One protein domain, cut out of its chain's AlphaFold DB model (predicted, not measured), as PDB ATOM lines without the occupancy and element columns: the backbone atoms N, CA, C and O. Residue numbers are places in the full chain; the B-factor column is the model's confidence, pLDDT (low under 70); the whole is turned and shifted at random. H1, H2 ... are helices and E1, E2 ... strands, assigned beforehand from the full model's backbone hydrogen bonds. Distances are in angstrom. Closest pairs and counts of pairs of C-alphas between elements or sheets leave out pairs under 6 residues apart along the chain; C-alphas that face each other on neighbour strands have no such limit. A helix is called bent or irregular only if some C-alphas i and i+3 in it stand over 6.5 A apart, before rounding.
ATOM      1  N   ARG A 313     133.575 181.794 116.797       93.38
ATOM      2  CA  ARG A 313     134.521 180.784 117.294       93.38
ATOM      3  C   ARG A 313     135.811 180.828 116.502       93.38
ATOM      4  O   ARG A 313     135.770 180.871 115.274       93.38
ATOM      5  N   LEU A 314     136.942 180.805 117.203       95.88
ATOM      6  CA  LEU A 314     138.266 180.775 116.588       95.88
ATOM      7  C   LEU A 314     138.503 179.461 115.838       95.88
ATOM      8  O   LEU A 314     138.156 178.374 116.310       95.88
ATOM      9  N   LEU A 315     139.179 179.571 114.702       95.69
ATOM     10  CA  LEU A 315     139.715 178.450 113.944       95.69
ATOM     11  C   LEU A 315     141.114 178.774 113.405       95.69
ATOM     12  O   LEU A 315     141.753 179.746 113.814       95.69
ATOM     13  N   GLY A 316     141.638 177.904 112.543       93.31
ATOM     14  CA  GLY A 316     142.940 178.119 111.921       93.31
ATOM     15  C   GLY A 316     144.094 178.029 112.921       93.31
ATOM     16  O   GLY A 316     144.002 177.355 113.945       93.31
ATOM     17  N   GLY A 317     145.219 178.676 112.607       93.75
ATOM     18  CA  GLY A 317     146.438 178.540 113.419       93.75
ATOM     19  C   GLY A 317     146.299 179.126 114.826       93.75
ATOM     20  O   GLY A 317     146.742 178.512 115.794       93.75
ATOM     21  N   VAL A 318     145.644 180.287 114.947       94.50
ATOM     22  CA  VAL A 318     145.389 180.932 116.247       94.50
ATOM     23  C   VAL A 318     144.423 180.096 117.081       94.50
ATOM     24  O   VAL A 318     144.691 179.862 118.257       94.50
ATOM     25  N   GLY A 319     143.347 179.574 116.476       95.44
ATOM     26  CA  GLY A 319     142.429 178.666 117.166       95.44
ATOM     27  C   GLY A 319     143.132 177.423 117.713       95.44
ATOM     28  O   GLY A 319     142.883 177.027 118.845       95.44
ATOM     29  N   ILE A 320     144.081 176.856 116.963       95.62
ATOM     30  CA  ILE A 320     144.890 175.721 117.426       95.62
ATOM     31  C   ILE A 320     145.763 176.110 118.619       95.62
ATOM     32  O   ILE A 320     145.762 175.393 119.612       95.62
ATOM     33  N   ALA A 321     146.465 177.243 118.558       94.31
ATOM     34  CA  ALA A 321     147.295 177.707 119.669       94.31
ATOM     35  C   ALA A 321     146.481 177.914 120.958       94.31
ATOM     36  O   ALA A 321     146.900 177.471 122.022       94.31
ATOM     37  N   VAL A 322     145.295 178.521 120.848       93.25
ATOM     38  CA  VAL A 322     144.374 178.755 121.977       93.25
ATOM     39  C   VAL A 322     143.791 177.452 122.533       93.25
ATOM     40  O   VAL A 322     143.504 177.367 123.725       93.25
ATOM     41  N   ALA A 323     143.609 176.429 121.696       93.38
ATOM     42  CA  ALA A 323     143.019 175.156 122.100       93.38
ATOM     43  C   ALA A 323     143.990 174.210 122.832       93.38
ATOM     44  O   ALA A 323     143.555 173.177 123.364       93.38
ATOM     45  N   LEU A 324     145.294 174.508 122.834       92.31
ATOM     46  CA  LEU A 324     146.317 173.675 123.462       92.31
ATOM     47  C   LEU A 324     146.445 173.979 124.965       92.31
ATOM     48  O   LEU A 324     146.402 175.137 125.368       92.31
ATOM     49  N   PRO A 325     146.639 172.952 125.815       86.25
ATOM     50  CA  PRO A 325     146.797 173.146 127.258       86.25
ATOM     51  C   PRO A 325     148.167 173.729 127.647       86.25
ATOM     52  O   PRO A 325     148.367 174.123 128.792       86.25
ATOM     53  N   GLN A 326     149.127 173.715 126.721       87.12
ATOM     54  CA  GLN A 326     150.501 174.177 126.899       87.12
ATOM     55  C   GLN A 326     150.972 174.867 125.616       87.12
ATOM     56  O   GLN A 326     150.329 174.743 124.570       87.12
ATOM     57  N   GLU A 327     152.111 175.553 125.695       87.56
ATOM     58  CA  GLU A 327     152.754 176.177 124.538       87.56
ATOM     59  C   GLU A 327     152.939 175.181 123.372       87.56
ATOM     60  O   GLU A 327     153.278 174.013 123.606       87.56
ATOM     61  N   PRO A 328     152.733 175.611 122.112       92.12
ATOM     62  CA  PRO A 328     152.904 174.741 120.957       92.12
ATOM     63  C   PRO A 328     154.335 174.202 120.858       92.12
ATOM     64  O   PRO A 328     155.297 174.965 120.897       92.12
ATOM     65  N   LEU A 329     154.472 172.893 120.637       93.94
ATOM     66  CA  LEU A 329     155.767 172.220 120.466       93.94
ATOM     67  C   LEU A 329     156.587 172.821 119.309       93.94
ATOM     68  O   LEU A 329     157.804 172.962 119.398       93.94
ATOM     69  N   LEU A 330     155.911 173.172 118.217       95.25
ATOM     70  CA  LEU A 330     156.475 173.795 117.028       95.25
ATOM     71  C   LEU A 330     155.919 175.207 116.871       95.25
ATOM     72  O   LEU A 330     154.839 175.407 116.311       95.25
ATOM     73  N   HIS A 331     156.685 176.195 117.327       91.06
ATOM     74  CA  HIS A 331     156.323 177.602 117.185       91.06
ATOM     75  C   HIS A 331     156.255 178.039 115.712       91.06
ATOM     76  O   HIS A 331     156.996 177.553 114.847       91.06
ATOM     77  N   ARG A 332     155.365 178.997 115.438       87.69
ATOM     78  CA  ARG A 332     155.221 179.696 114.154       87.69
ATOM     79  C   ARG A 332     154.676 181.104 114.376       87.69
ATOM     80  O   ARG A 332     154.117 181.397 115.427       87.69
ATOM     81  N   VAL A 333     154.800 181.944 113.354       87.00
ATOM     82  CA  VAL A 333     154.172 183.271 113.320       87.00
ATOM     83  C   VAL A 333     152.743 183.148 112.785       87.00
ATOM     84  O   VAL A 333     152.498 182.434 111.804       87.00
ATOM     85  N   TYR A 334     151.806 183.837 113.433       88.06
ATOM     86  CA  TYR A 334     150.411 183.950 113.014       88.06
ATOM     87  C   TYR A 334     150.218 185.304 112.329       88.06
ATOM     88  O   TYR A 334     150.474 186.337 112.940       88.06
ATOM     89  N   ASN A 335     149.826 185.281 111.055       81.50
ATOM     90  CA  ASN A 335     149.677 186.493 110.239       81.50
ATOM     91  C   ASN A 335     148.207 186.922 110.112       81.50
ATOM     92  O   ASN A 335     147.917 188.050 109.732       81.50
ATOM     93  N   ASP A 336     147.291 186.006 110.400       88.12
ATOM     94  CA  ASP A 336     145.854 186.164 110.295       88.12
ATOM     95  C   ASP A 336     145.142 185.447 111.442       88.12
ATOM     96  O   ASP A 336     145.690 184.546 112.092       88.12
ATOM     97  N   ILE A 337     143.921 185.905 111.706       93.88
ATOM     98  CA  ILE A 337     143.023 185.338 112.705       93.88
ATOM     99  C   ILE A 337     141.763 184.881 111.982       93.88
ATOM    100  O   ILE A 337     141.073 185.685 111.358       93.88
ATOM    101  N   ASP A 338     141.460 183.594 112.090       95.56
ATOM    102  CA  ASP A 338     140.283 183.007 111.468       95.56
ATOM    103  C   ASP A 338     139.199 182.760 112.519       95.56
ATOM    104  O   ASP A 338     139.452 182.182 113.581       95.56
ATOM    105  N   PHE A 339     137.970 183.133 112.191       96.00
ATOM    106  CA  PHE A 339     136.773 182.838 112.960       96.00
ATOM    107  C   PHE A 339     135.706 182.193 112.083       96.00
ATOM    108  O   PHE A 339     135.742 182.248 110.857       96.00
ATOM    109  N   ILE A 340     134.695 181.623 112.719       95.00
ATOM    110  CA  ILE A 340     133.448 181.243 112.070       95.00
ATOM    111  C   ILE A 340     132.261 181.726 112.891       95.00
ATOM    112  O   ILE A 340     132.317 181.740 114.123       95.00
ATOM    113  N   THR A 341     131.186 182.097 112.200       93.44
ATOM    114  CA  THR A 341     129.905 182.446 112.802       93.44
ATOM    115  C   THR A 341     128.716 181.705 112.193       93.44
ATOM    116  O   THR A 341     128.846 181.034 111.168       93.44
ATOM    117  N   ALA A 342     127.549 181.805 112.829       90.38
ATOM    118  CA  ALA A 342     126.295 181.248 112.328       90.38
ATOM    119  C   ALA A 342     125.715 182.087 111.175       90.38
ATOM    120  O   ALA A 342     126.007 183.277 111.018       90.38
ATOM    121  N   ARG A 343     124.856 181.485 110.348       89.75
ATOM    122  CA  ARG A 343     124.185 182.220 109.269       89.75
ATOM    123  C   ARG A 343     123.272 183.298 109.844       89.75
ATOM    124  O   ARG A 343     122.610 183.105 110.855       89.75
ATOM    125  N   GLY A 344     123.219 184.439 109.162       85.00
ATOM    126  CA  GLY A 344     122.403 185.581 109.583       85.00
ATOM    127  C   GLY A 344     123.035 186.454 110.668       85.00
ATOM    128  O   GLY A 344     122.520 187.540 110.885       85.00
ATOM    129  N   LYS A 345     124.166 186.041 111.265       87.25
ATOM    130  CA  LYS A 345     124.885 186.787 112.317       87.25
ATOM    131  C   LYS A 345     125.950 187.764 111.815       87.25
ATOM    132  O   LYS A 345     126.729 188.309 112.588       87.25
ATOM    133  N   GLY A 346     126.004 187.978 110.501       87.94
ATOM    134  CA  GLY A 346     126.968 188.877 109.869       87.94
ATOM    135  C   GLY A 346     126.915 190.323 110.386       87.94
ATOM    136  O   GLY A 346     127.980 190.862 110.674       87.94
ATOM    137  N   PRO A 347     125.733 190.956 110.529       85.94
ATOM    138  CA  PRO A 347     125.632 192.311 111.074       85.94
ATOM    139  C   PRO A 347     126.206 192.436 112.489       85.94
ATOM    140  O   PRO A 347     126.979 193.353 112.747       85.94
ATOM    141  N   GLU A 348     125.898 191.489 113.375       84.75
ATOM    142  CA  GLU A 348     126.397 191.488 114.752       84.75
ATOM    143  C   GLU A 348     127.916 191.260 114.804       84.75
ATOM    144  O   GLU A 348     128.617 191.887 115.595       84.75
ATOM    145  N   VAL A 349     128.457 190.414 113.919       89.31
ATOM    146  CA  VAL A 349     129.911 190.245 113.764       89.31
ATOM    147  C   VAL A 349     130.584 191.537 113.302       89.31
ATOM    148  O   VAL A 349     131.646 191.881 113.816       89.31
ATOM    149  N   VAL A 350     129.983 192.262 112.351       89.56
ATOM    150  CA  VAL A 350     130.517 193.556 111.899       89.56
ATOM    151  C   VAL A 350     130.582 194.541 113.061       89.56
ATOM    152  O   VAL A 350     131.632 195.138 113.268       89.56
ATOM    153  N   GLU A 351     129.519 194.642 113.860       81.25
ATOM    154  CA  GLU A 351     129.495 195.516 115.037       81.25
ATOM    155  C   GLU A 351     130.580 195.138 116.059       81.25
ATOM    156  O   GLU A 351     131.270 196.010 116.587       81.25
ATOM    157  N   VAL A 352     130.783 193.838 116.313       84.38
ATOM    158  CA  VAL A 352     131.854 193.362 117.203       84.38
ATOM    159  C   VAL A 352     133.222 193.838 116.721       84.38
ATOM    160  O   VAL A 352     133.975 194.392 117.517       84.38
ATOM    161  N   PHE A 353     133.548 193.644 115.444       88.69
ATOM    162  CA  PHE A 353     134.863 194.008 114.917       88.69
ATOM    163  C   PHE A 353     135.054 195.522 114.782       88.69
ATOM    164  O   PHE A 353     136.139 196.009 115.089       88.69
ATOM    165  N   GLU A 354     134.014 196.282 114.431       85.19
ATOM    166  CA  GLU A 354     134.074 197.751 114.409       85.19
ATOM    167  C   GLU A 354     134.343 198.333 115.806       85.19
ATOM    168  O   GLU A 354     135.153 199.246 115.937       85.19
ATOM    169  N   ARG A 355     133.744 197.767 116.866       79.75
ATOM    170  CA  ARG A 355     134.038 198.157 118.262       79.75
ATOM    171  C   ARG A 355     135.451 197.791 118.720       79.75
ATOM    172  O   ARG A 355     135.931 198.359 119.693       79.75
ATOM    173  N   LEU A 356     136.094 196.834 118.055       81.19
ATOM    174  CA  LEU A 356     137.479 196.426 118.307       81.19
ATOM    175  C   LEU A 356     138.483 197.170 117.407       81.19
ATOM    176  O   LEU A 356     139.620 196.720 117.277       81.19
ATOM    177  N   ASP A 357     138.062 198.266 116.767       85.19
ATOM    178  CA  ASP A 357     138.859 199.076 115.838       85.19
ATOM    179  C   ASP A 357     139.329 198.333 114.569       85.19
ATOM    180  O   ASP A 357     140.305 198.721 113.923       85.19
ATOM    181  N   TYR A 358     138.616 197.280 114.157       90.81
ATOM    182  CA  TYR A 358     138.834 196.641 112.861       90.81
ATOM    183  C   TYR A 358     137.949 197.266 111.776       90.81
ATOM    184  O   TYR A 358     136.738 197.426 111.927       90.81
ATOM    185  N   GLU A 359     138.537 197.538 110.612       94.00
ATOM    186  CA  GLU A 359     137.816 198.025 109.438       94.00
ATOM    187  C   GLU A 359     137.344 196.859 108.557       94.00
ATOM    188  O   GLU A 359     138.157 196.119 108.001       94.00
ATOM    189  N   GLY A 360     136.029 196.708 108.368       93.12
ATOM    190  CA  GLY A 360     135.472 195.713 107.445       93.12
ATOM    191  C   GLY A 360     135.678 196.067 105.965       93.12
ATOM    192  O   GLY A 360     135.459 197.211 105.552       93.12
ATOM    193  N   ASP A 361     136.012 195.081 105.125       94.12
ATOM    194  CA  ASP A 361     136.052 195.270 103.668       94.12
ATOM    195  C   ASP A 361     134.638 195.456 103.109       94.12
ATOM    196  O   ASP A 361     133.882 194.509 102.883       94.12
ATOM    197  N   ARG A 362     134.264 196.709 102.852       89.94
ATOM    198  CA  ARG A 362     132.907 197.058 102.414       89.94
ATOM    199  C   ARG A 362     132.506 196.421 101.086       89.94
ATOM    200  O   ARG A 362     131.314 196.178 100.883       89.94
ATOM    201  N   GLN A 363     133.445 196.223 100.161       90.88
ATOM    202  CA  GLN A 363     133.133 195.666  98.846       90.88
ATOM    203  C   GLN A 363     133.028 194.147  98.936       90.88
ATOM    204  O   GLN A 363     132.027 193.581  98.487       90.88
ATOM    205  N   PHE A 364     134.016 193.504  99.558       92.19
ATOM    206  CA  PHE A 364     134.038 192.060  99.740       92.19
ATOM    207  C   PHE A 364     132.866 191.595 100.606       92.19
ATOM    208  O   PHE A 364     132.102 190.733 100.178       92.19
ATOM    209  N   ASN A 365     132.640 192.217 101.768       92.44
ATOM    210  CA  ASN A 365     131.595 191.800 102.710       92.44
ATOM    211  C   ASN A 365     130.191 191.958 102.114       92.44
ATOM    212  O   ASN A 365     129.302 191.159 102.396       92.44
ATOM    213  N   ARG A 366     129.978 192.936 101.224       89.56
ATOM    214  CA  ARG A 366     128.695 193.098 100.525       89.56
ATOM    215  C   ARG A 366     128.422 191.975  99.524       89.56
ATOM    216  O   ARG A 366     127.272 191.576  99.366       89.56
ATOM    217  N   LEU A 367     129.454 191.498  98.830       90.38
ATOM    218  CA  LEU A 367     129.326 190.450  97.812       90.38
ATOM    219  C   LEU A 367     129.330 189.047  98.437       90.38
ATOM    220  O   LEU A 367     128.550 188.184  98.034       90.38
ATOM    221  N   ASN A 368     130.164 188.841  99.456       91.38
ATOM    222  CA  ASN A 368     130.491 187.530 100.009       91.38
ATOM    223  C   ASN A 368     129.988 187.304 101.438       91.38
ATOM    224  O   ASN A 368     130.079 186.179 101.909       91.38
ATOM    225  N   GLY A 369     129.388 188.296 102.107       87.75
ATOM    226  CA  GLY A 369     129.036 188.232 103.538       87.75
ATOM    227  C   GLY A 369     128.068 187.123 103.958       87.75
ATOM    228  O   GLY A 369     127.924 186.839 105.140       87.75
ATOM    229  N   HIS A 370     127.426 186.446 103.004       89.00
ATOM    230  CA  HIS A 370     126.639 185.235 103.251       89.00
ATOM    231  C   HIS A 370     127.501 183.965 103.429       89.00
ATOM    232  O   HIS A 370     126.979 182.929 103.839       89.00
ATOM    233  N   ARG A 371     128.797 184.035 103.097       90.88
ATOM    234  CA  ARG A 371     129.801 182.960 103.181       90.88
ATOM    235  C   ARG A 371     131.042 183.374 103.972       90.88
ATOM    236  O   ARG A 371     131.573 182.539 104.698       90.88
ATOM    237  N   ARG A 372     131.513 184.617 103.816       93.38
ATOM    238  CA  ARG A 372     132.788 185.091 104.366       93.38
ATOM    239  C   ARG A 372     132.788 186.605 104.584       93.38
ATOM    240  O   ARG A 372     132.288 187.343 103.735       93.38
ATOM    241  N   LEU A 373     133.369 187.052 105.691       95.12
ATOM    242  CA  LEU A 373     133.609 188.458 106.016       95.12
ATOM    243  C   LEU A 373     135.102 188.686 106.252       95.12
ATOM    244  O   LEU A 373     135.778 187.827 106.808       95.12
ATOM    245  N   LEU A 374     135.596 189.855 105.861       96.00
ATOM    246  CA  LEU A 374     136.978 190.279 106.045       96.00
ATOM    247  C   LEU A 374     137.037 191.585 106.819       96.00
ATOM    248  O   LEU A 374     136.259 192.512 106.557       96.00
ATOM    249  N   PHE A 375     138.002 191.649 107.729       95.75
ATOM    250  CA  PHE A 375     138.296 192.824 108.531       95.75
ATOM    251  C   PHE A 375     139.804 193.053 108.640       95.75
ATOM    252  O   PHE A 375     140.598 192.109 108.605       95.75
ATOM    253  N   TYR A 376     140.198 194.314 108.796       94.56
ATOM    254  CA  TYR A 376     141.592 194.739 108.838       94.56
ATOM    255  C   TYR A 376     141.851 195.650 110.033       94.56
ATOM    256  O   TYR A 376     141.213 196.688 110.178       94.56
ATOM    257  N   ASP A 377     142.850 195.297 110.829       90.19
ATOM    258  CA  ASP A 377     143.478 196.198 111.788       90.19
ATOM    259  C   ASP A 377     144.711 196.795 111.106       90.19
ATOM    260  O   ASP A 377     145.761 196.158 110.963       90.19
ATOM    261  N   ARG A 378     144.559 198.035 110.635       87.69
ATOM    262  CA  ARG A 378     145.617 198.754 109.917       87.69
ATOM    263  C   ARG A 378     146.732 199.244 110.829       87.69
ATOM    264  O   ARG A 378     147.820 199.522 110.334       87.69
ATOM    265  N   ALA A 379     146.468 199.382 112.128       83.62
ATOM    266  CA  ALA A 379     147.465 199.849 113.079       83.62
ATOM    267  C   ALA A 379     148.521 198.768 113.338       83.62
ATOM    268  O   ALA A 379     149.704 199.088 113.458       83.62
ATOM    269  N   ASN A 380     148.104 197.498 113.375       83.25
ATOM    270  CA  ASN A 380     148.987 196.366 113.664       83.25
ATOM    271  C   ASN A 380     149.266 195.449 112.462       83.25
ATOM    272  O   ASN A 380     149.919 194.422 112.647       83.25
ATOM    273  N   ASP A 381     148.787 195.803 111.264       85.69
ATOM    274  CA  ASP A 381     148.917 195.010 110.030       85.69
ATOM    275  C   ASP A 381     148.373 193.578 110.193       85.69
ATOM    276  O   ASP A 381     149.035 192.581 109.892       85.69
ATOM    277  N   ARG A 382     147.155 193.468 110.745       86.38
ATOM    278  CA  ARG A 382     146.477 192.187 111.002       86.38
ATOM    279  C   ARG A 382     145.208 192.066 110.178       86.38
ATOM    280  O   ARG A 382     144.440 193.016 110.034       86.38
ATOM    281  N   ARG A 383     144.954 190.851 109.697       93.12
ATOM    282  CA  ARG A 383     143.732 190.491 108.978       93.12
ATOM    283  C   ARG A 383     142.906 189.510 109.797       93.12
ATOM    284  O   ARG A 383     143.444 188.530 110.314       93.12
ATOM    285  N   VAL A 384     141.602 189.753 109.844       95.75
ATOM    286  CA  VAL A 384     140.612 188.819 110.376       95.75
ATOM    287  C   VAL A 384     139.732 188.304 109.249       95.75
ATOM    288  O   VAL A 384     139.234 189.074 108.424       95.75
ATOM    289  N   ASP A 385     139.520 186.997 109.262       95.25
ATOM    290  CA  ASP A 385     138.636 186.290 108.357       95.25
ATOM    291  C   ASP A 385     137.512 185.615 109.136       95.25
ATOM    292  O   ASP A 385     137.775 184.930 110.121       95.25
ATOM    293  N   VAL A 386     136.260 185.801 108.724       95.50
ATOM    294  CA  VAL A 386     135.108 185.182 109.386       95.50
ATOM    295  C   VAL A 386     134.293 184.374 108.388       95.50
ATOM    296  O   VAL A 386     133.577 184.926 107.552       95.50
ATOM    297  N   PHE A 387     134.344 183.052 108.513       94.81
ATOM    298  CA  PHE A 387     133.486 182.125 107.778       94.81
ATOM    299  C   PHE A 387     132.039 182.192 108.295       94.81
ATOM    300  O   PHE A 387     131.801 182.450 109.473       94.81
ATOM    301  N   VAL A 388     131.049 181.920 107.439       92.81
ATOM    302  CA  VAL A 388     129.620 181.991 107.801       92.81
ATOM    303  C   VAL A 388     128.920 180.649 107.546       92.81
ATOM    304  O   VAL A 388     128.725 180.210 106.411       92.81
ATOM    305  N   GLY A 389     128.520 179.980 108.628       87.88
ATOM    306  CA  GLY A 389     127.723 178.747 108.682       87.88
ATOM    307  C   GLY A 389     128.457 177.447 108.318       87.88
ATOM    308  O   GLY A 389     128.213 176.388 108.899       87.88
ATOM    309  N   LYS A 390     129.366 177.474 107.349       90.00
ATOM    310  CA  LYS A 390     130.156 176.297 106.959       90.00
ATOM    311  C   LYS A 390     131.605 176.679 106.712       90.00
ATOM    312  O   LYS A 390     131.885 177.803 106.309       90.00
ATOM    313  N   PHE A 391     132.500 175.720 106.919       90.38
ATOM    314  CA  PHE A 391     133.882 175.858 106.488       90.38
ATOM    315  C   PHE A 391     133.989 175.422 105.026       90.38
ATOM    316  O   PHE A 391     133.489 174.356 104.662       90.38
ATOM    317  N   GLU A 392     134.595 176.260 104.187       87.75
ATOM    318  CA  GLU A 392     134.697 176.051 102.743       87.75
ATOM    319  C   GLU A 392     136.076 176.507 102.255       87.75
ATOM    320  O   GLU A 392     136.352 177.700 102.170       87.75
ATOM    321  N   MET A 393     136.948 175.530 101.996       90.81
ATOM    322  CA  MET A 393     138.295 175.715 101.440       90.81
ATOM    323  C   MET A 393     138.532 174.642 100.365       90.81
ATOM    324  O   MET A 393     137.730 174.534  99.448       90.81
ATOM    325  N   CYS A 394     139.566 173.795 100.464       94.44
ATOM    326  CA  CYS A 394     139.729 172.677  99.525       94.44
ATOM    327  C   CYS A 394     138.612 171.635  99.643       94.44
ATOM    328  O   CYS A 394     138.328 170.934  98.671       94.44
ATOM    329  N   HIS A 395     138.001 171.535 100.824       94.50
ATOM    330  CA  HIS A 395     136.835 170.710 101.120       94.50
ATOM    331  C   HIS A 395     135.837 171.496 101.967       94.50
ATOM    332  O   HIS A 395     136.205 172.443 102.664       94.50
ATOM    333  N   THR A 396     134.574 171.071 101.922       91.31
ATOM    334  CA  THR A 396     133.471 171.704 102.652       91.31
ATOM    335  C   THR A 396     132.817 170.722 103.615       91.31
ATOM    336  O   THR A 396     132.479 169.604 103.222       91.31
ATOM    337  N   TRP A 397     132.546 171.161 104.843       91.12
ATOM    338  CA  TRP A 397     131.681 170.442 105.781       91.12
ATOM    339  C   TRP A 397     130.877 171.421 106.656       91.12
ATOM    340  O   TRP A 397     131.285 172.571 106.848       91.12
ATOM    341  N   PRO A 398     129.678 171.021 107.125       81.62
ATOM    342  CA  PRO A 398     128.860 171.874 107.978       81.62
ATOM    343  C   PRO A 398     129.503 172.020 109.359       81.62
ATOM    344  O   PRO A 398     129.929 171.026 109.943       81.62
ATOM    345  N   LEU A 399     129.514 173.246 109.885       87.62
ATOM    346  CA  LEU A 399     130.123 173.548 111.184       87.62
ATOM    347  C   LEU A 399     129.205 174.329 112.133       87.62
ATOM    348  O   LEU A 399     129.403 174.304 113.339       87.62
ATOM    349  N   GLU A 400     128.176 174.986 111.597       85.00
ATOM    350  CA  GLU A 400     127.218 175.809 112.346       85.00
ATOM    351  C   GLU A 400     126.636 175.113 113.583       85.00
ATOM    352  O   GLU A 400     126.595 175.694 114.661       85.00
ATOM    353  N   GLN A 401     126.254 173.840 113.457       83.94
ATOM    354  CA  GLN A 401     125.661 173.064 114.555       83.94
ATOM    355  C   GLN A 401     126.658 172.724 115.674       83.94
ATOM    356  O   GLN A 401     126.249 172.248 116.727       83.94
ATOM    357  N   ARG A 402     127.955 172.944 115.442       89.50
ATOM    358  CA  ARG A 402     129.052 172.624 116.362       89.50
ATOM    359  C   ARG A 402     129.675 173.877 116.988       89.50
ATOM    360  O   ARG A 402     130.615 173.767 117.762       89.50
ATOM    361  N   LEU A 403     129.142 175.071 116.697       86.56
ATOM    362  CA  LEU A 403     129.622 176.331 117.288       86.56
ATOM    363  C   LEU A 403     129.358 176.420 118.796       86.56
ATOM    364  O   LEU A 403     130.101 177.088 119.505       86.56
ATOM    365  N   ALA A 404     128.317 175.744 119.285       82.12
ATOM    366  CA  ALA A 404     127.966 175.715 120.703       82.12
ATOM    367  C   ALA A 404     128.703 174.618 121.492       82.12
ATOM    368  O   ALA A 404     128.530 174.527 122.699       82.12
ATOM    369  N   THR A 405     129.500 173.770 120.832       81.75
ATOM    370  CA  THR A 405     130.195 172.650 121.489       81.75
ATOM    371  C   THR A 405     131.364 173.119 122.357       81.75
ATOM    372  O   THR A 405     131.721 172.451 123.319       81.75
ATOM    373  N   THR A 406     131.973 174.260 122.026       80.88
ATOM    374  CA  THR A 406     133.131 174.811 122.738       80.88
ATOM    375  C   THR A 406     133.043 176.336 122.815       80.88
ATOM    376  O   THR A 406     132.505 176.972 121.908       80.88
ATOM    377  N   ASP A 407     133.602 176.935 123.872       74.12
ATOM    378  CA  ASP A 407     133.429 178.370 124.161       74.12
ATOM    379  C   ASP A 407     134.255 179.289 123.250       74.12
ATOM    380  O   ASP A 407     133.757 180.287 122.736       74.12
ATOM    381  N   ARG A 408     135.547 178.976 123.059       85.25
ATOM    382  CA  ARG A 408     136.516 179.887 122.407       85.25
ATOM    383  C   ARG A 408     136.844 179.515 120.968       85.25
ATOM    384  O   ARG A 408     137.017 180.386 120.118       85.25
ATOM    385  N   THR A 409     136.978 178.223 120.698       93.94
ATOM    386  CA  THR A 409     137.351 177.686 119.386       93.94
ATOM    387  C   THR A 409     136.214 176.845 118.838       93.94
ATOM    388  O   THR A 409     135.207 176.646 119.511       93.94
ATOM    389  N   ILE A 410     136.361 176.342 117.620       95.38
ATOM    390  CA  ILE A 410     135.593 175.183 117.152       95.38
ATOM    391  C   ILE A 410     136.162 173.893 117.790       95.38
ATOM    392  O   ILE A 410     137.287 173.940 118.313       95.38
ATOM    393  N   PRO A 411     135.449 172.750 117.755       96.06
ATOM    394  CA  PRO A 411     135.947 171.504 118.336       96.06
ATOM    395  C   PRO A 411     137.297 171.059 117.766       96.06
ATOM    396  O   PRO A 411     137.642 171.339 116.614       96.06
ATOM    397  N   LEU A 412     138.070 170.317 118.564       97.56
ATOM    398  CA  LEU A 412     139.438 169.915 118.212       97.56
ATOM    399  C   LEU A 412     139.505 169.084 116.920       97.56
ATOM    400  O   LEU A 412     140.432 169.246 116.126       97.56
ATOM    401  N   ALA A 413     138.511 168.222 116.686       97.50
ATOM    402  CA  ALA A 413     138.399 167.441 115.457       97.50
ATOM    403  C   ALA A 413     138.267 168.330 114.212       97.50
ATOM    404  O   ALA A 413     138.907 168.085 113.186       97.50
ATOM    405  N   ASP A 414     137.482 169.398 114.322       97.38
ATOM    406  CA  ASP A 414     137.285 170.362 113.253       97.38
ATOM    407  C   ASP A 414     138.533 171.218 113.023       97.38
ATOM    408  O   ASP A 414     138.944 171.390 111.873       97.38
ATOM    409  N   LEU A 415     139.196 171.678 114.094       97.56
ATOM    410  CA  LEU A 415     140.491 172.363 113.999       97.56
ATOM    411  C   LEU A 415     141.515 171.508 113.246       97.56
ATOM    412  O   LEU A 415     142.163 172.002 112.320       97.56
ATOM    413  N   LEU A 416     141.623 170.219 113.584       98.25
ATOM    414  CA  LEU A 416     142.517 169.290 112.892       98.25
ATOM    415  C   LEU A 416     142.162 169.166 111.405       98.25
ATOM    416  O   LEU A 416     143.042 169.208 110.538       98.25
ATOM    417  N   LEU A 417     140.869 169.038 111.102       97.44
ATOM    418  CA  LEU A 417     140.370 168.935 109.735       97.44
ATOM    419  C   LEU A 417     140.670 170.178 108.901       97.44
ATOM    420  O   LEU A 417     141.019 170.014 107.731       97.44
ATOM    421  N   THR A 418     140.642 171.389 109.477       96.56
ATOM    422  CA  THR A 418     141.011 172.620 108.742       96.56
ATOM    423  C   THR A 418     142.408 172.545 108.119       96.56
ATOM    424  O   THR A 418     142.639 173.141 107.065       96.56
ATOM    425  N   LYS A 419     143.313 171.760 108.722       97.25
ATOM    426  CA  LYS A 419     144.692 171.548 108.261       97.25
ATOM    427  C   LYS A 419     144.849 170.294 107.418       97.25
ATOM    428  O   LYS A 419     145.466 170.336 106.355       97.25
ATOM    429  N   LEU A 420     144.234 169.184 107.826       98.00
ATOM    430  CA  LEU A 420     144.297 167.936 107.062       98.00
ATOM    431  C   LEU A 420     143.593 168.025 105.700       98.00
ATOM    432  O   LEU A 420     143.940 167.268 104.796       98.00
ATOM    433  N   GLN A 421     142.654 168.951 105.512       96.44
ATOM    434  CA  GLN A 421     141.955 169.148 104.237       96.44
ATOM    435  C   GLN A 421     142.759 169.933 103.181       96.44
ATOM    436  O   GLN A 421     142.347 169.982 102.027       96.44
ATOM    437  N   VAL A 422     143.906 170.536 103.514       96.19
ATOM    438  CA  VAL A 422     144.647 171.409 102.581       96.19
ATOM    439  C   VAL A 422     145.344 170.590 101.486       96.19
ATOM    440  O   VAL A 422     146.306 169.873 101.755       96.19
ATOM    441  N   PHE A 423     144.912 170.693 100.224       94.94
ATOM    442  CA  PHE A 423     145.518 169.917  99.127       94.94
ATOM    443  C   PHE A 423     147.013 170.244  98.920       94.94
ATOM    444  O   PHE A 423     147.860 169.340  98.857       94.94
ATOM    445  N   ALA A 424     147.335 171.538  98.862       94.38
ATOM    446  CA  ALA A 424     148.693 172.066  98.754       94.38
ATOM    447  C   ALA A 424     149.258 172.413 100.144       94.38
ATOM    448  O   ALA A 424     149.538 173.571 100.444       94.38
ATOM    449  N   ILE A 425     149.366 171.400 101.011       95.38
ATOM    450  CA  ILE A 425     149.811 171.566 102.402       95.38
ATOM    451  C   ILE A 425     151.187 172.248 102.489       95.38
ATOM    452  O   ILE A 425     152.117 171.880 101.767       95.38
ATOM    453  N   ASN A 426     151.325 173.221 103.393       94.19
ATOM    454  CA  ASN A 426     152.580 173.930 103.645       94.19
ATOM    455  C   ASN A 426     153.166 173.597 105.037       94.19
ATOM    456  O   ASN A 426     152.576 172.853 105.820       94.19
ATOM    457  N   ASP A 427     154.345 174.147 105.351       95.38
ATOM    458  CA  ASP A 427     155.032 173.934 106.639       95.38
ATOM    459  C   ASP A 427     154.191 174.394 107.843       95.38
ATOM    460  O   ASP A 427     154.142 173.718 108.868       95.38
ATOM    461  N   LYS A 428     153.460 175.507 107.707       95.25
ATOM    462  CA  LYS A 428     152.613 176.050 108.777       95.25
ATOM    463  C   LYS A 428     151.468 175.091 109.120       95.25
ATOM    464  O   LYS A 428     151.194 174.884 110.300       95.25
ATOM    465  N   ASP A 429     150.843 174.486 108.109       95.94
ATOM    466  CA  ASP A 429     149.783 173.488 108.296       95.94
ATOM    467  C   ASP A 429     150.318 172.206 108.940       95.94
ATOM    468  O   ASP A 429     149.683 171.637 109.826       95.94
ATOM    469  N   GLN A 430     151.510 171.761 108.534       97.19
ATOM    470  CA  GLN A 430     152.148 170.584 109.122       97.19
ATOM    471  C   GLN A 430     152.509 170.803 110.596       97.19
ATOM    472  O   GLN A 430     152.251 169.918 111.411       97.19
ATOM    473  N   ARG A 431     153.044 171.978 110.960       97.31
ATOM    474  CA  ARG A 431     153.293 172.346 112.365       97.31
ATOM    475  C   ARG A 431     152.013 172.319 113.192       97.31
ATOM    476  O   ARG A 431     152.016 171.759 114.281       97.31
ATOM    477  N   ASP A 432     150.924 172.874 112.664       97.50
ATOM    478  CA  ASP A 432     149.621 172.888 113.337       97.50
ATOM    479  C   ASP A 432     149.090 171.471 113.592       97.50
ATOM    480  O   ASP A 432     148.651 171.173 114.703       97.50
ATOM    481  N   ILE A 433     149.178 170.579 112.595       98.31
ATOM    482  CA  ILE A 433     148.789 169.169 112.745       98.31
ATOM    483  C   ILE A 433     149.616 168.515 113.851       98.31
ATOM    484  O   ILE A 433     149.040 167.905 114.747       98.31
ATOM    485  N   VAL A 434     150.948 168.665 113.810       98.19
ATOM    486  CA  VAL A 434     151.863 168.096 114.812       98.19
ATOM    487  C   VAL A 434     151.541 168.620 116.208       98.19
ATOM    488  O   VAL A 434     151.408 167.824 117.132       98.19
ATOM    489  N   ASN A 435     151.363 169.933 116.362       97.81
ATOM    490  CA  ASN A 435     151.044 170.557 117.643       97.81
ATOM    491  C   ASN A 435     149.729 170.034 118.221       97.81
ATOM    492  O   ASN A 435     149.683 169.678 119.397       97.81
ATOM    493  N   LEU A 436     148.678 169.943 117.400       97.38
ATOM    494  CA  LEU A 436     147.371 169.490 117.859       97.38
ATOM    495  C   LEU A 436     147.400 168.016 118.274       97.38
ATOM    496  O   LEU A 436     147.015 167.689 119.395       97.38
ATOM    497  N   VAL A 437     147.911 167.131 117.407       97.81
ATOM    498  CA  VAL A 437     147.975 165.697 117.725       97.81
ATOM    499  C   VAL A 437     149.000 165.397 118.812       97.81
ATOM    500  O   VAL A 437     148.872 164.375 119.463       97.81
ATOM    501  N   HIS A 438     149.997 166.247 119.059       97.62
ATOM    502  CA  HIS A 438     150.891 166.114 120.212       97.62
ATOM    503  C   HIS A 438     150.215 166.569 121.514       97.62
ATOM    504  O   HIS A 438     150.240 165.857 122.518       97.62
ATOM    505  N   GLY A 439     149.581 167.742 121.505       95.62
ATOM    506  CA  GLY A 439     149.039 168.362 122.713       95.62
ATOM    507  C   GLY A 439     147.688 167.813 123.166       95.62
ATOM    508  O   GLY A 439     147.329 167.987 124.329       95.62
ATOM    509  N   ARG A 440     146.939 167.135 122.287       96.00
ATOM    510  CA  ARG A 440     145.612 166.584 122.592       96.00
ATOM    511  C   ARG A 440     145.504 165.103 122.197       96.00
ATOM    512  O   ARG A 440     145.934 164.739 121.099       96.00
ATOM    513  N   PRO A 441     144.957 164.231 123.066       96.12
ATOM    514  CA  PRO A 441     144.712 162.834 122.717       96.12
ATOM    515  C   PRO A 441     143.591 162.705 121.677       96.12
ATOM    516  O   PRO A 441     142.778 163.613 121.511       96.12
ATOM    517  N   LEU A 442     143.546 161.562 120.989       97.44
ATOM    518  CA  LEU A 442     142.362 161.163 120.228       97.44
ATOM    519  C   LEU A 442     141.306 160.603 121.187       97.44
ATOM    520  O   LEU A 442     141.659 159.915 122.145       97.44
ATOM    521  N   ALA A 443     140.040 160.877 120.897       96.06
ATOM    522  CA  ALA A 443     138.884 160.458 121.679       96.06
ATOM    523  C   ALA A 443     137.729 160.014 120.761       96.06
ATOM    524  O   ALA A 443     137.794 160.181 119.538       96.06
ATOM    525  N   ASP A 444     136.679 159.464 121.372       91.56
ATOM    526  CA  ASP A 444     135.458 158.990 120.697       91.56
ATOM    527  C   ASP A 444     134.321 160.046 120.763       91.56
ATOM    528  O   ASP A 444     133.157 159.749 120.494       91.56
ATOM    529  N   GLY A 445     134.661 161.280 121.155       89.62
ATOM    530  CA  GLY A 445     133.769 162.428 121.320       89.62
ATOM    531  C   GLY A 445     134.558 163.720 121.568       89.62
ATOM    532  O   GLY A 445     135.785 163.684 121.689       89.62
ATOM    533  N   ASP A 446     133.860 164.858 121.626       87.31
ATOM    534  CA  ASP A 446     134.475 166.195 121.696       87.31
ATOM    535  C   ASP A 446     134.940 166.611 123.113       87.31
ATOM    536  O   ASP A 446     135.740 167.539 123.232       87.31
ATOM    537  N   ASP A 447     134.488 165.927 124.172       81.44
ATOM    538  CA  ASP A 447     134.729 166.328 125.572       81.44
ATOM    539  C   ASP A 447     136.183 166.091 126.031       81.44
ATOM    540  O   ASP A 447     136.784 166.928 126.707       81.44
ATOM    541  N   ASP A 448     136.774 164.957 125.634       80.69
ATOM    542  CA  ASP A 448     138.046 164.461 126.185       80.69
ATOM    543  C   ASP A 448     139.244 164.596 125.224       80.69
ATOM    544  O   ASP A 448     140.381 164.255 125.572       80.69
ATOM    545  N   GLY A 449     139.034 165.074 123.993       92.44
ATOM    546  CA  GLY A 449     140.101 165.149 122.997       92.44
ATOM    547  C   GLY A 449     139.636 165.415 121.569       92.44
ATOM    548  O   GLY A 449     138.596 166.008 121.312       92.44
ATOM    549  N   ILE A 450     140.466 165.012 120.609       97.75
ATOM    550  CA  ILE A 450     140.154 165.092 119.181       97.75
ATOM    551  C   ILE A 450     139.204 163.936 118.847       97.75
ATOM    552  O   ILE A 450     139.663 162.793 118.800       97.75
ATOM    553  N   ASP A 451     137.924 164.223 118.581       97.56
ATOM    554  CA  ASP A 451     136.940 163.230 118.115       97.56
ATOM    555  C   ASP A 451     137.373 162.622 116.766       97.56
ATOM    556  O   ASP A 451     137.127 163.154 115.675       97.56
ATOM    557  N   ALA A 452     138.069 161.492 116.842       97.69
ATOM    558  CA  ALA A 452     138.608 160.812 115.675       97.69
ATOM    559  C   ALA A 452     137.516 160.063 114.899       97.69
ATOM    560  O   ALA A 452     137.644 159.873 113.683       97.69
ATOM    561  N   ASP A 453     136.433 159.681 115.571       96.62
ATOM    562  CA  ASP A 453     135.310 158.977 114.963       96.62
ATOM    563  C   ASP A 453     134.476 159.939 114.106       96.62
ATOM    564  O   ASP A 453     134.031 159.579 113.014       96.62
ATOM    565  N   TYR A 454     134.328 161.197 114.528       96.44
ATOM    566  CA  TYR A 454     133.743 162.261 113.712       96.44
ATOM    567  C   TYR A 454     134.528 162.489 112.416       96.44
ATOM    568  O   TYR A 454     133.940 162.469 111.326       96.44
ATOM    569  N   ILE A 455     135.858 162.609 112.504       97.88
ATOM    570  CA  ILE A 455     136.736 162.736 111.327       97.88
ATOM    571  C   ILE A 455     136.578 161.523 110.400       97.88
ATOM    572  O   ILE A 455     136.463 161.676 109.177       97.88
ATOM    573  N   ALA A 456     136.552 160.316 110.970       98.19
ATOM    574  CA  ALA A 456     136.398 159.080 110.217       98.19
ATOM    575  C   ALA A 456     135.056 159.027 109.468       98.19
ATOM    576  O   ALA A 456     135.049 158.731 108.268       98.19
ATOM    577  N   ARG A 457     133.945 159.402 110.119       97.56
ATOM    578  CA  ARG A 457     132.607 159.482 109.502       97.56
ATOM    579  C   ARG A 457     132.566 160.469 108.337       97.56
ATOM    580  O   ARG A 457     132.048 160.128 107.270       97.56
ATOM    581  N   LEU A 458     133.150 161.661 108.495       96.69
ATOM    582  CA  LEU A 458     133.236 162.647 107.410       96.69
ATOM    583  C   LEU A 458     134.030 162.102 106.213       96.69
ATOM    584  O   LEU A 458     133.558 162.143 105.073       96.69
ATOM    585  N   CYS A 459     135.194 161.502 106.464       98.00
ATOM    586  CA  CYS A 459     136.004 160.869 105.423       98.00
ATOM    587  C   CYS A 459     135.286 159.676 104.762       98.00
ATOM    588  O   CYS A 459     135.440 159.424 103.568       98.00
ATOM    589  N   ALA A 460     134.479 158.915 105.498       97.94
ATOM    590  CA  ALA A 460     133.727 157.793 104.942       97.94
ATOM    591  C   ALA A 460     132.546 158.227 104.060       97.94
ATOM    592  O   ALA A 460     132.118 157.479 103.168       97.94
ATOM    593  N   ALA A 461     132.042 159.443 104.276       97.00
ATOM    594  CA  ALA A 461     131.015 160.058 103.451       97.00
ATOM    595  C   ALA A 461     131.585 160.657 102.152       97.00
ATOM    596  O   ALA A 461     130.927 160.541 101.111       97.00
ATOM    597  N   ASP A 462     132.802 161.216 102.184       96.75
ATOM    598  CA  ASP A 462     133.413 161.937 101.060       96.75
ATOM    599  C   ASP A 462     134.809 161.413 100.666       96.75
ATOM    600  O   ASP A 462     135.773 161.460 101.430       96.75
ATOM    601  N   TRP A 463     134.926 160.926  99.424       97.75
ATOM    602  CA  TRP A 463     136.180 160.376  98.901       97.75
ATOM    603  C   TRP A 463     137.266 161.434  98.688       97.75
ATOM    604  O   TRP A 463     138.439 161.129  98.884       97.75
ATOM    605  N   GLY A 464     136.903 162.652  98.284       97.38
ATOM    606  CA  GLY A 464     137.862 163.736  98.079       97.38
ATOM    607  C   GLY A 464     138.475 164.192  99.399       97.38
ATOM    608  O   GLY A 464     139.704 164.300  99.500       97.38
ATOM    609  N   LEU A 465     137.634 164.367 100.424       97.38
ATOM    610  CA  LEU A 465     138.089 164.699 101.773       97.38
ATOM    611  C   LEU A 465     138.972 163.579 102.320       97.38
ATOM    612  O   LEU A 465     140.115 163.832 102.695       97.38
ATOM    613  N   TRP A 466     138.497 162.328 102.262       98.31
ATOM    614  CA  TRP A 466     139.289 161.159 102.652       98.31
ATOM    615  C   TRP A 466     140.643 161.128 101.955       98.31
ATOM    616  O   TRP A 466     141.661 160.897 102.606       98.31
ATOM    617  N   ARG A 467     140.689 161.376 100.640       98.19
ATOM    618  CA  ARG A 467     141.942 161.297  99.891       98.19
ATOM    619  C   ARG A 467     142.940 162.344 100.364       98.19
ATOM    620  O   ARG A 467     144.120 162.035 100.500       98.19
ATOM    621  N   THR A 468     142.461 163.552 100.635       98.12
ATOM    622  CA  THR A 468     143.305 164.675 101.049       98.12
ATOM    623  C   THR A 468     143.778 164.517 102.490       98.12
ATOM    624  O   THR A 468     144.977 164.603 102.746       98.12
ATOM    625  N   VAL A 469     142.870 164.160 103.403       98.50
ATOM    626  CA  VAL A 469     143.179 163.902 104.816       98.50
ATOM    627  C   VAL A 469     144.229 162.803 104.947       98.50
ATOM    628  O   VAL A 469     145.255 162.987 105.595       98.50
ATOM    629  N   THR A 470     144.019 161.668 104.280       98.44
ATOM    630  CA  THR A 470     144.927 160.513 104.375       98.44
ATOM    631  C   THR A 470     146.284 160.790 103.740       98.44
ATOM    632  O   THR A 470     147.312 160.428 104.302       98.44
ATOM    633  N   MET A 471     146.309 161.510 102.616       98.19
ATOM    634  CA  MET A 471     147.546 162.013 102.018       98.19
ATOM    635  C   MET A 471     148.315 162.942 102.970       98.19
ATOM    636  O   MET A 471     149.538 162.842 103.059       98.19
ATOM    637  N   ASN A 472     147.626 163.832 103.684       98.62
ATOM    638  CA  ASN A 472     148.265 164.790 104.583       98.62
ATOM    639  C   ASN A 472     148.723 164.179 105.908       98.62
ATOM    640  O   ASN A 472     149.735 164.633 106.443       98.62
ATOM    641  N   ILE A 473     148.082 163.109 106.385       98.56
ATOM    642  CA  ILE A 473     148.620 162.278 107.474       98.56
ATOM    643  C   ILE A 473     150.007 161.741 107.079       98.56
ATOM    644  O   ILE A 473     150.981 161.965 107.798       98.56
ATOM    645  N   GLU A 474     150.136 161.126 105.898       98.12
ATOM    646  CA  GLU A 474     151.415 160.568 105.428       98.12
ATOM    647  C   GLU A 474     152.470 161.648 105.154       98.12
ATOM    648  O   GLU A 474     153.641 161.491 105.504       98.12
ATOM    649  N   ARG A 475     152.074 162.780 104.559       98.19
ATOM    650  CA  ARG A 475     152.991 163.909 104.326       98.19
ATOM    651  C   ARG A 475     153.499 164.513 105.630       98.19
ATOM    652  O   ARG A 475     154.670 164.879 105.694       98.19
ATOM    653  N   THR A 476     152.639 164.630 106.641       98.00
ATOM    654  CA  THR A 476     153.024 165.140 107.964       98.00
ATOM    655  C   THR A 476     153.983 164.170 108.637       98.00
ATOM    656  O   THR A 476     155.055 164.585 109.068       98.00
ATOM    657  N   ARG A 477     153.673 162.867 108.613       96.69
ATOM    658  CA  ARG A 477     154.565 161.808 109.100       96.69
ATOM    659  C   ARG A 477     155.943 161.866 108.435       96.69
ATOM    660  O   ARG A 477     156.958 161.875 109.121       96.69
ATOM    661  N   GLY A 478     155.993 161.961 107.107       96.00
ATOM    662  CA  GLY A 478     157.248 162.058 106.355       96.00
ATOM    663  C   GLY A 478     158.016 163.370 106.562       96.00
ATOM    664  O   GLY A 478     159.185 163.458 106.189       96.00
ATOM    665  N   ALA A 479     157.383 164.397 107.136       95.81
ATOM    666  CA  ALA A 479     158.012 165.678 107.436       95.81
ATOM    667  C   ALA A 479     158.588 165.762 108.859       95.81
ATOM    668  O   ALA A 479     159.388 166.661 109.101       95.81
ATOM    669  N   LEU A 480     158.253 164.832 109.768       96.50
ATOM    670  CA  LEU A 480     158.663 164.890 111.182       96.50
ATOM    671  C   LEU A 480     160.177 165.014 111.374       96.50
ATOM    672  O   LEU A 480     160.623 165.806 112.200       96.50
ATOM    673  N   ALA A 481     160.963 164.330 110.538       93.25
ATOM    674  CA  ALA A 481     162.425 164.386 110.577       93.25
ATOM    675  C   ALA A 481     163.002 165.806 110.394       93.25
ATOM    676  O   ALA A 481     164.138 166.058 110.778       93.25
ATOM    677  N   ARG A 482     162.239 166.742 109.810       95.38
ATOM    678  CA  ARG A 482     162.658 168.140 109.606       95.38
ATOM    679  C   ARG A 482     162.503 168.999 110.860       95.38
ATOM    680  O   ARG A 482     163.043 170.098 110.896       95.38
ATOM    681  N   TYR A 483     161.728 168.535 111.838       95.62
ATOM    682  CA  TYR A 483     161.398 169.293 113.044       95.62
ATOM    683  C   TYR A 483     162.294 168.963 114.239       95.62
ATOM    684  O   TYR A 483     162.127 169.581 115.283       95.62
ATOM    685  N   GLU A 484     163.223 168.009 114.091       94.00
ATOM    686  CA  GLU A 484     164.213 167.649 115.120       94.00
ATOM    687  C   GLU A 484     163.581 167.380 116.503       94.00
ATOM    688  O   GLU A 484     164.107 167.768 117.545       94.00
ATOM    689  N   LEU A 485     162.418 166.717 116.509       95.69
ATOM    690  CA  LEU A 485     161.704 166.367 117.735       95.69
ATOM    691  C   LEU A 485     162.515 165.377 118.584       95.69
ATOM    692  O   LEU A 485     163.282 164.562 118.069       95.69
ATOM    693  N   SER A 486     162.306 165.403 119.903       97.00
ATOM    694  CA  SER A 486     162.814 164.327 120.755       97.00
ATOM    695  C   SER A 486     162.148 162.996 120.363       97.00
ATOM    696  O   SER A 486     160.983 162.996 119.948       97.00
ATOM    697  N   PRO A 487     162.828 161.846 120.549       96.75
ATOM    698  CA  PRO A 487     162.243 160.541 120.233       96.75
ATOM    699  C   PRO A 487     160.901 160.276 120.933       96.75
ATOM    700  O   PRO A 487     160.046 159.581 120.393       96.75
ATOM    701  N   GLU A 488     160.703 160.842 122.126       97.12
ATOM    702  CA  GLU A 488     159.457 160.742 122.890       97.12
ATOM    703  C   GLU A 488     158.308 161.518 122.228       97.12
ATOM    704  O   GLU A 488     157.243 160.949 121.982       97.12
ATOM    705  N   HIS A 489     158.528 162.790 121.879       97.25
ATOM    706  CA  HIS A 489     157.512 163.609 121.214       97.25
ATOM    707  C   HIS A 489     157.171 163.066 119.822       97.25
ATOM    708  O   HIS A 489     155.998 163.013 119.446       97.25
ATOM    709  N   GLU A 490     158.178 162.615 119.068       98.00
ATOM    710  CA  GLU A 490     157.969 162.005 117.755       98.00
ATOM    711  C   GLU A 490     157.117 160.731 117.862       98.00
ATOM    712  O   GLU A 490     156.168 160.563 117.094       98.00
ATOM    713  N   ALA A 491     157.381 159.872 118.853       97.81
ATOM    714  CA  ALA A 491     156.608 158.651 119.071       97.81
ATOM    715  C   ALA A 491     155.127 158.933 119.374       97.81
ATOM    716  O   ALA A 491     154.259 158.239 118.842       97.81
ATOM    717  N   ILE A 492     154.821 159.963 120.175       98.00
ATOM    718  CA  ILE A 492     153.438 160.378 120.472       98.00
ATOM    719  C   ILE A 492     152.714 160.803 119.190       98.00
ATOM    720  O   ILE A 492     151.597 160.349 118.922       98.00
ATOM    721  N   VAL A 493     153.355 161.658 118.390       98.12
ATOM    722  CA  VAL A 493     152.782 162.180 117.143       98.12
ATOM    723  C   VAL A 493     152.541 161.048 116.149       98.12
ATOM    724  O   VAL A 493     151.438 160.928 115.618       98.12
ATOM    725  N   VAL A 494     153.534 160.179 115.935       98.38
ATOM    726  CA  VAL A 494     153.412 159.023 115.034       98.38
ATOM    727  C   VAL A 494     152.291 158.090 115.490       98.38
ATOM    728  O   VAL A 494     151.442 157.735 114.676       98.38
ATOM    729  N   ALA A 495     152.234 157.741 116.779       98.44
ATOM    730  CA  ALA A 495     151.215 156.836 117.305       98.44
ATOM    731  C   ALA A 495     149.790 157.371 117.092       98.44
ATOM    732  O   ALA A 495     148.896 156.615 116.706       98.44
ATOM    733  N   ARG A 496     149.570 158.675 117.299       98.50
ATOM    734  CA  ARG A 496     148.253 159.304 117.110       98.50
ATOM    735  C   ARG A 496     147.900 159.484 115.634       98.50
ATOM    736  O   ARG A 496     146.751 159.262 115.264       98.50
ATOM    737  N   LEU A 497     148.862 159.807 114.770       98.56
ATOM    738  CA  LEU A 497     148.634 159.822 113.319       98.56
ATOM    739  C   LEU A 497     148.265 158.425 112.789       98.56
ATOM    740  O   LEU A 497     147.331 158.307 111.994       98.56
ATOM    741  N   ASP A 498     148.940 157.374 113.262       98.25
ATOM    742  CA  ASP A 498     148.654 155.985 112.886       98.25
ATOM    743  C   ASP A 498     147.280 155.515 113.422       98.25
ATOM    744  O   ASP A 498     146.536 154.844 112.702       98.25
ATOM    745  N   ASP A 499     146.893 155.896 114.649       98.31
ATOM    746  CA  ASP A 499     145.549 155.625 115.196       98.31
ATOM    747  C   ASP A 499     144.457 156.329 114.379       98.31
ATOM    748  O   ASP A 499     143.523 155.677 113.899       98.31
ATOM    749  N   LEU A 500     144.614 157.631 114.114       98.56
ATOM    750  CA  LEU A 500     143.676 158.388 113.282       98.56
ATOM    751  C   LEU A 500     143.531 157.752 111.893       98.56
ATOM    752  O   LEU A 500     142.415 157.548 111.407       98.56
ATOM    753  N   ARG A 501     144.652 157.374 111.266       98.44
ATOM    754  CA  ARG A 501     144.664 156.686 109.969       98.44
ATOM    755  C   ARG A 501     143.883 155.375 110.020       98.44
ATOM    756  O   ARG A 501     143.061 155.127 109.135       98.44
ATOM    757  N   ARG A 502     144.107 154.562 111.057       98.44
ATOM    758  CA  ARG A 502     143.426 153.277 111.262       98.44
ATOM    759  C   ARG A 502     141.918 153.452 111.434       98.44
ATOM    760  O   ARG A 502     141.165 152.699 110.818       98.44
ATOM    761  N   ARG A 503     141.470 154.425 112.233       98.25
ATOM    762  CA  ARG A 503     140.039 154.728 112.429       98.25
ATOM    763  C   ARG A 503     139.376 155.165 111.122       98.25
ATOM    764  O   ARG A 503     138.359 154.598 110.727       98.25
ATOM    765  N   ILE A 504     140.016 156.074 110.382       98.44
ATOM    766  CA  ILE A 504     139.543 156.516 109.061       98.44
ATOM    767  C   ILE A 504     139.406 155.340 108.086       98.44
ATOM    768  O   ILE A 504     138.430 155.269 107.335       98.44
ATOM    769  N   ASP A 505     140.369 154.417 108.052       97.62
ATOM    770  CA  ASP A 505     140.305 153.256 107.158       97.62
ATOM    771  C   ASP A 505     139.227 152.251 107.573       97.62
ATOM    772  O   ASP A 505     138.517 151.744 106.697       97.62
ATOM    773  N   GLY A 506     139.057 152.033 108.881       97.62
ATOM    774  CA  GLY A 506     138.062 151.128 109.457       97.62
ATOM    775  C   GLY A 506     136.607 151.567 109.266       97.62
ATOM    776  O   GLY A 506     135.727 150.710 109.188       97.62
ATOM    777  N   GLU A 507     136.347 152.868 109.126       98.31
ATOM    778  CA  GLU A 507     134.981 153.393 109.024       98.31
ATOM    779  C   GLU A 507     134.258 152.938 107.731       98.31
ATOM    780  O   GLU A 507     134.793 153.110 106.623       98.31
ATOM    781  N   PRO A 508     133.030 152.387 107.799       98.00
ATOM    782  CA  PRO A 508     132.297 151.912 106.626       98.00
ATOM    783  C   PRO A 508     132.012 152.998 105.571       98.00
ATOM    784  O   PRO A 508     131.276 153.953 105.792       98.00
ATOM    785  N   LYS A 509     132.544 152.818 104.354       97.88
ATOM    786  CA  LYS A 509     132.425 153.811 103.267       97.88
ATOM    787  C   LYS A 509     131.028 153.855 102.638       97.88
ATOM    788  O   LYS A 509     130.461 152.812 102.281       97.88
ATOM    789  N   SER A 510     130.527 155.069 102.397       97.12
ATOM    790  CA  SER A 510     129.223 155.308 101.767       97.12
ATOM    791  C   SER A 510     129.176 154.839 100.302       97.12
ATOM    792  O   SER A 510     130.199 154.669  99.629       97.12
ATOM    793  N   THR A 511     127.973 154.649  99.751       96.25
ATOM    794  CA  THR A 511     127.810 154.295  98.327       96.25
ATOM    795  C   THR A 511     128.353 155.390  97.401       96.25
ATOM    796  O   THR A 511     129.038 155.077  96.426       96.25
ATOM    797  N   LYS A 512     128.115 156.672  97.732       95.44
ATOM    798  CA  LYS A 512     128.651 157.833  96.995       95.44
ATOM    799  C   LYS A 512     130.181 157.809  96.986       95.44
ATOM    800  O   LYS A 512     130.789 157.947  95.925       95.44
ATOM    801  N   TRP A 513     130.786 157.550  98.144       97.31
ATOM    802  CA  TRP A 513     132.231 157.409  98.292       97.31
ATOM    803  C   TRP A 513     132.780 156.307  97.377       97.31
ATOM    804  O   TRP A 513     133.691 156.554  96.590       97.31
ATOM    805  N   LYS A 514     132.180 155.105  97.396       97.06
ATOM    806  CA  LYS A 514     132.633 153.952  96.587       97.06
ATOM    807  C   LYS A 514     132.561 154.229  95.086       97.06
ATOM    808  O   LYS A 514     133.434 153.788  94.338       97.06
ATOM    809  N   LEU A 515     131.542 154.960  94.636       95.50
ATOM    810  CA  LEU A 515     131.428 155.391  93.242       95.50
ATOM    811  C   LEU A 515     132.523 156.402  92.877       95.50
ATOM    812  O   LEU A 515     133.206 156.213  91.869       95.50
ATOM    813  N   ARG A 516     132.753 157.424  93.716       95.38
ATOM    814  CA  ARG A 516     133.814 158.423  93.497       95.38
ATOM    815  C   ARG A 516     135.217 157.803  93.530       95.38
ATOM    816  O   ARG A 516     136.072 158.220  92.746       95.38
ATOM    817  N   ALA A 517     135.423 156.770  94.347       95.62
ATOM    818  CA  ALA A 517     136.670 156.016  94.431       95.62
ATOM    819  C   ALA A 517     137.026 155.286  93.131       95.62
ATOM    820  O   ALA A 517     138.195 155.228  92.761       95.62
ATOM    821  N   ARG A 518     136.027 154.772  92.395       95.31
ATOM    822  CA  ARG A 518     136.256 154.142  91.081       95.31
ATOM    823  C   ARG A 518     136.783 155.140  90.060       95.31
ATOM    824  O   ARG A 518     137.583 154.762  89.211       95.31
ATOM    825  N   VAL A 519     136.344 156.398  90.129       94.00
ATOM    826  CA  VAL A 519     136.887 157.482  89.295       94.00
ATOM    827  C   VAL A 519     138.327 157.783  89.717       94.00
ATOM    828  O   VAL A 519     139.213 157.835  88.864       94.00
ATOM    829  N   GLY A 520     138.575 157.881  91.024       92.88
ATOM    830  CA  GLY A 520     139.904 158.121  91.581       92.88
ATOM    831  C   GLY A 520     140.435 159.518  91.254       92.88
ATOM    832  O   GLY A 520     139.670 160.449  91.010       92.88
TER     833      GLY A 520
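AT A GLANCE: This is residues 313 to 520 of the 533 residues of the protein "Sugar phosphate isomerase/epimerase and 4-hydroxyphenylpyruvate domain-containing protein" of Actinobacteria bacterium (UniProt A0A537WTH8). A twisted four-stranded sheet, with H2 over one face and H3 beside its edge strand E3, makes one end of the domain, and a body of helices, H4 to H8, makes the other, with H1 between them. In that body the helical hairpin of H4 and H5 packs crosswise on the long helical hairpin of H7 and H8, whose two helices lie side by side as the wall farthest from the sheet; H6 packs beside H8, and H9 sits at the corner where H6 and H7 meet. The printed part has 208 residues with nine named helices and six named strands, in the order E1 H1 E2 H2 H3 E3 E4 E5 E6 H4 H5 H6 H7 H8 H9; its class is mixed, helices and strands. The large sheet is mixed, in the order E1 E2 E4 E3, and E5 and E6 form a small antiparallel hairpin. The whole is compact, with a radius of gyration of the C-alphas of 17.6 A and spans of 46 by 43 by 31 A.

IN THESE COORDINATES: Start at C-alpha 313, at (134.521, 180.784, 117.294), where E1, residues 313 to 315, begins. The other strands of its sheet are E2, residues 336 to 341, 16.6 A long; E3, residues 372 to 377, 17.1 A; and E4, residues 382 to 388, 20.0 A. Near them in the chain are H1, residues 316 to 323, H2, residues 346 to 355, and H3, residues 362 to 368. Next find E5, residues 390 to 392, and E6, residues 396 to 398. H4 holds residues 412 to 420, H5 residues 427 to 439, 18.0 A, and H6 residues 452 to 461. From C-alpha 463 at (136.180, 160.376, 98.901), H7 runs 29.6 A to residue 482; it is irregular, with C-alphas 478 and 481 7.1 A apart. H8, residues 487 to 506, is 28.1 A long, and H9, residues 511 to 520, ends at (139.904, 158.121, 91.581).

HOW THE PARTS SIT: Look first at the inner strands E2 and E4, parallel at 23 degrees, with N 339 and O 385 2.7 A apart. E3 and E4 form an antiparallel hairpin, with N 375 and O 384 at 2.9 A, and E1 is antiparallel to E2, with N 315 and O 338 at 2.9 A. H2 gives two layers, a helix on one face of the sheet: its height over the sheet is 9.4 A, and it runs along E4 at 15 degrees on the local plane. H1 stands at the sheet's level, 1.8 A. In the hairpin of E5 and E6, N 397 and O 391 are 3.3 A apart. Moving outward, H1 touches H4, C-alphas 320 and 415 being closest at 6.5 A, at a shallow tilt of 29 degrees, opposite ways. H4 and H5 form a helical hairpin, closest at C-alphas 419 and 429, 5.4 A. The hub is H7, touching five helices; with residues 468 to 473 alone it touches H4, about perpendicular at 83 degrees, C-alphas 420 and 469 being closest at 4.8 A. H7 and H8 form a helical hairpin at a shallow tilt of 14 degrees, closest at C-alphas 473 and 497, 6.3 A. H6 touches H8, C-alphas 456 and 504 being closest at 4.2 A, and touches H7 only at the corner. H9 touches H7, C-alphas 463 and 513 being closest at 5.0 A. In H1, H2, H5, H6 and H8 every O i to N i+4 pair is within hydrogen-bond range; the counts are 2 of 3 in H3, 4 of 5 in H4, 14 of 16 in H7 and 5 of 6 in H9.

THE WHOLE: The two C-alphas farthest apart are those of Ala 379 and Arg 518, 51.9 A. The printed part has no cut. Look for the long links at H1 to E2, E6 to H4 and H5 to H6. The mean pLDDT of the printed part is 93.4, and no printed residue is under 70.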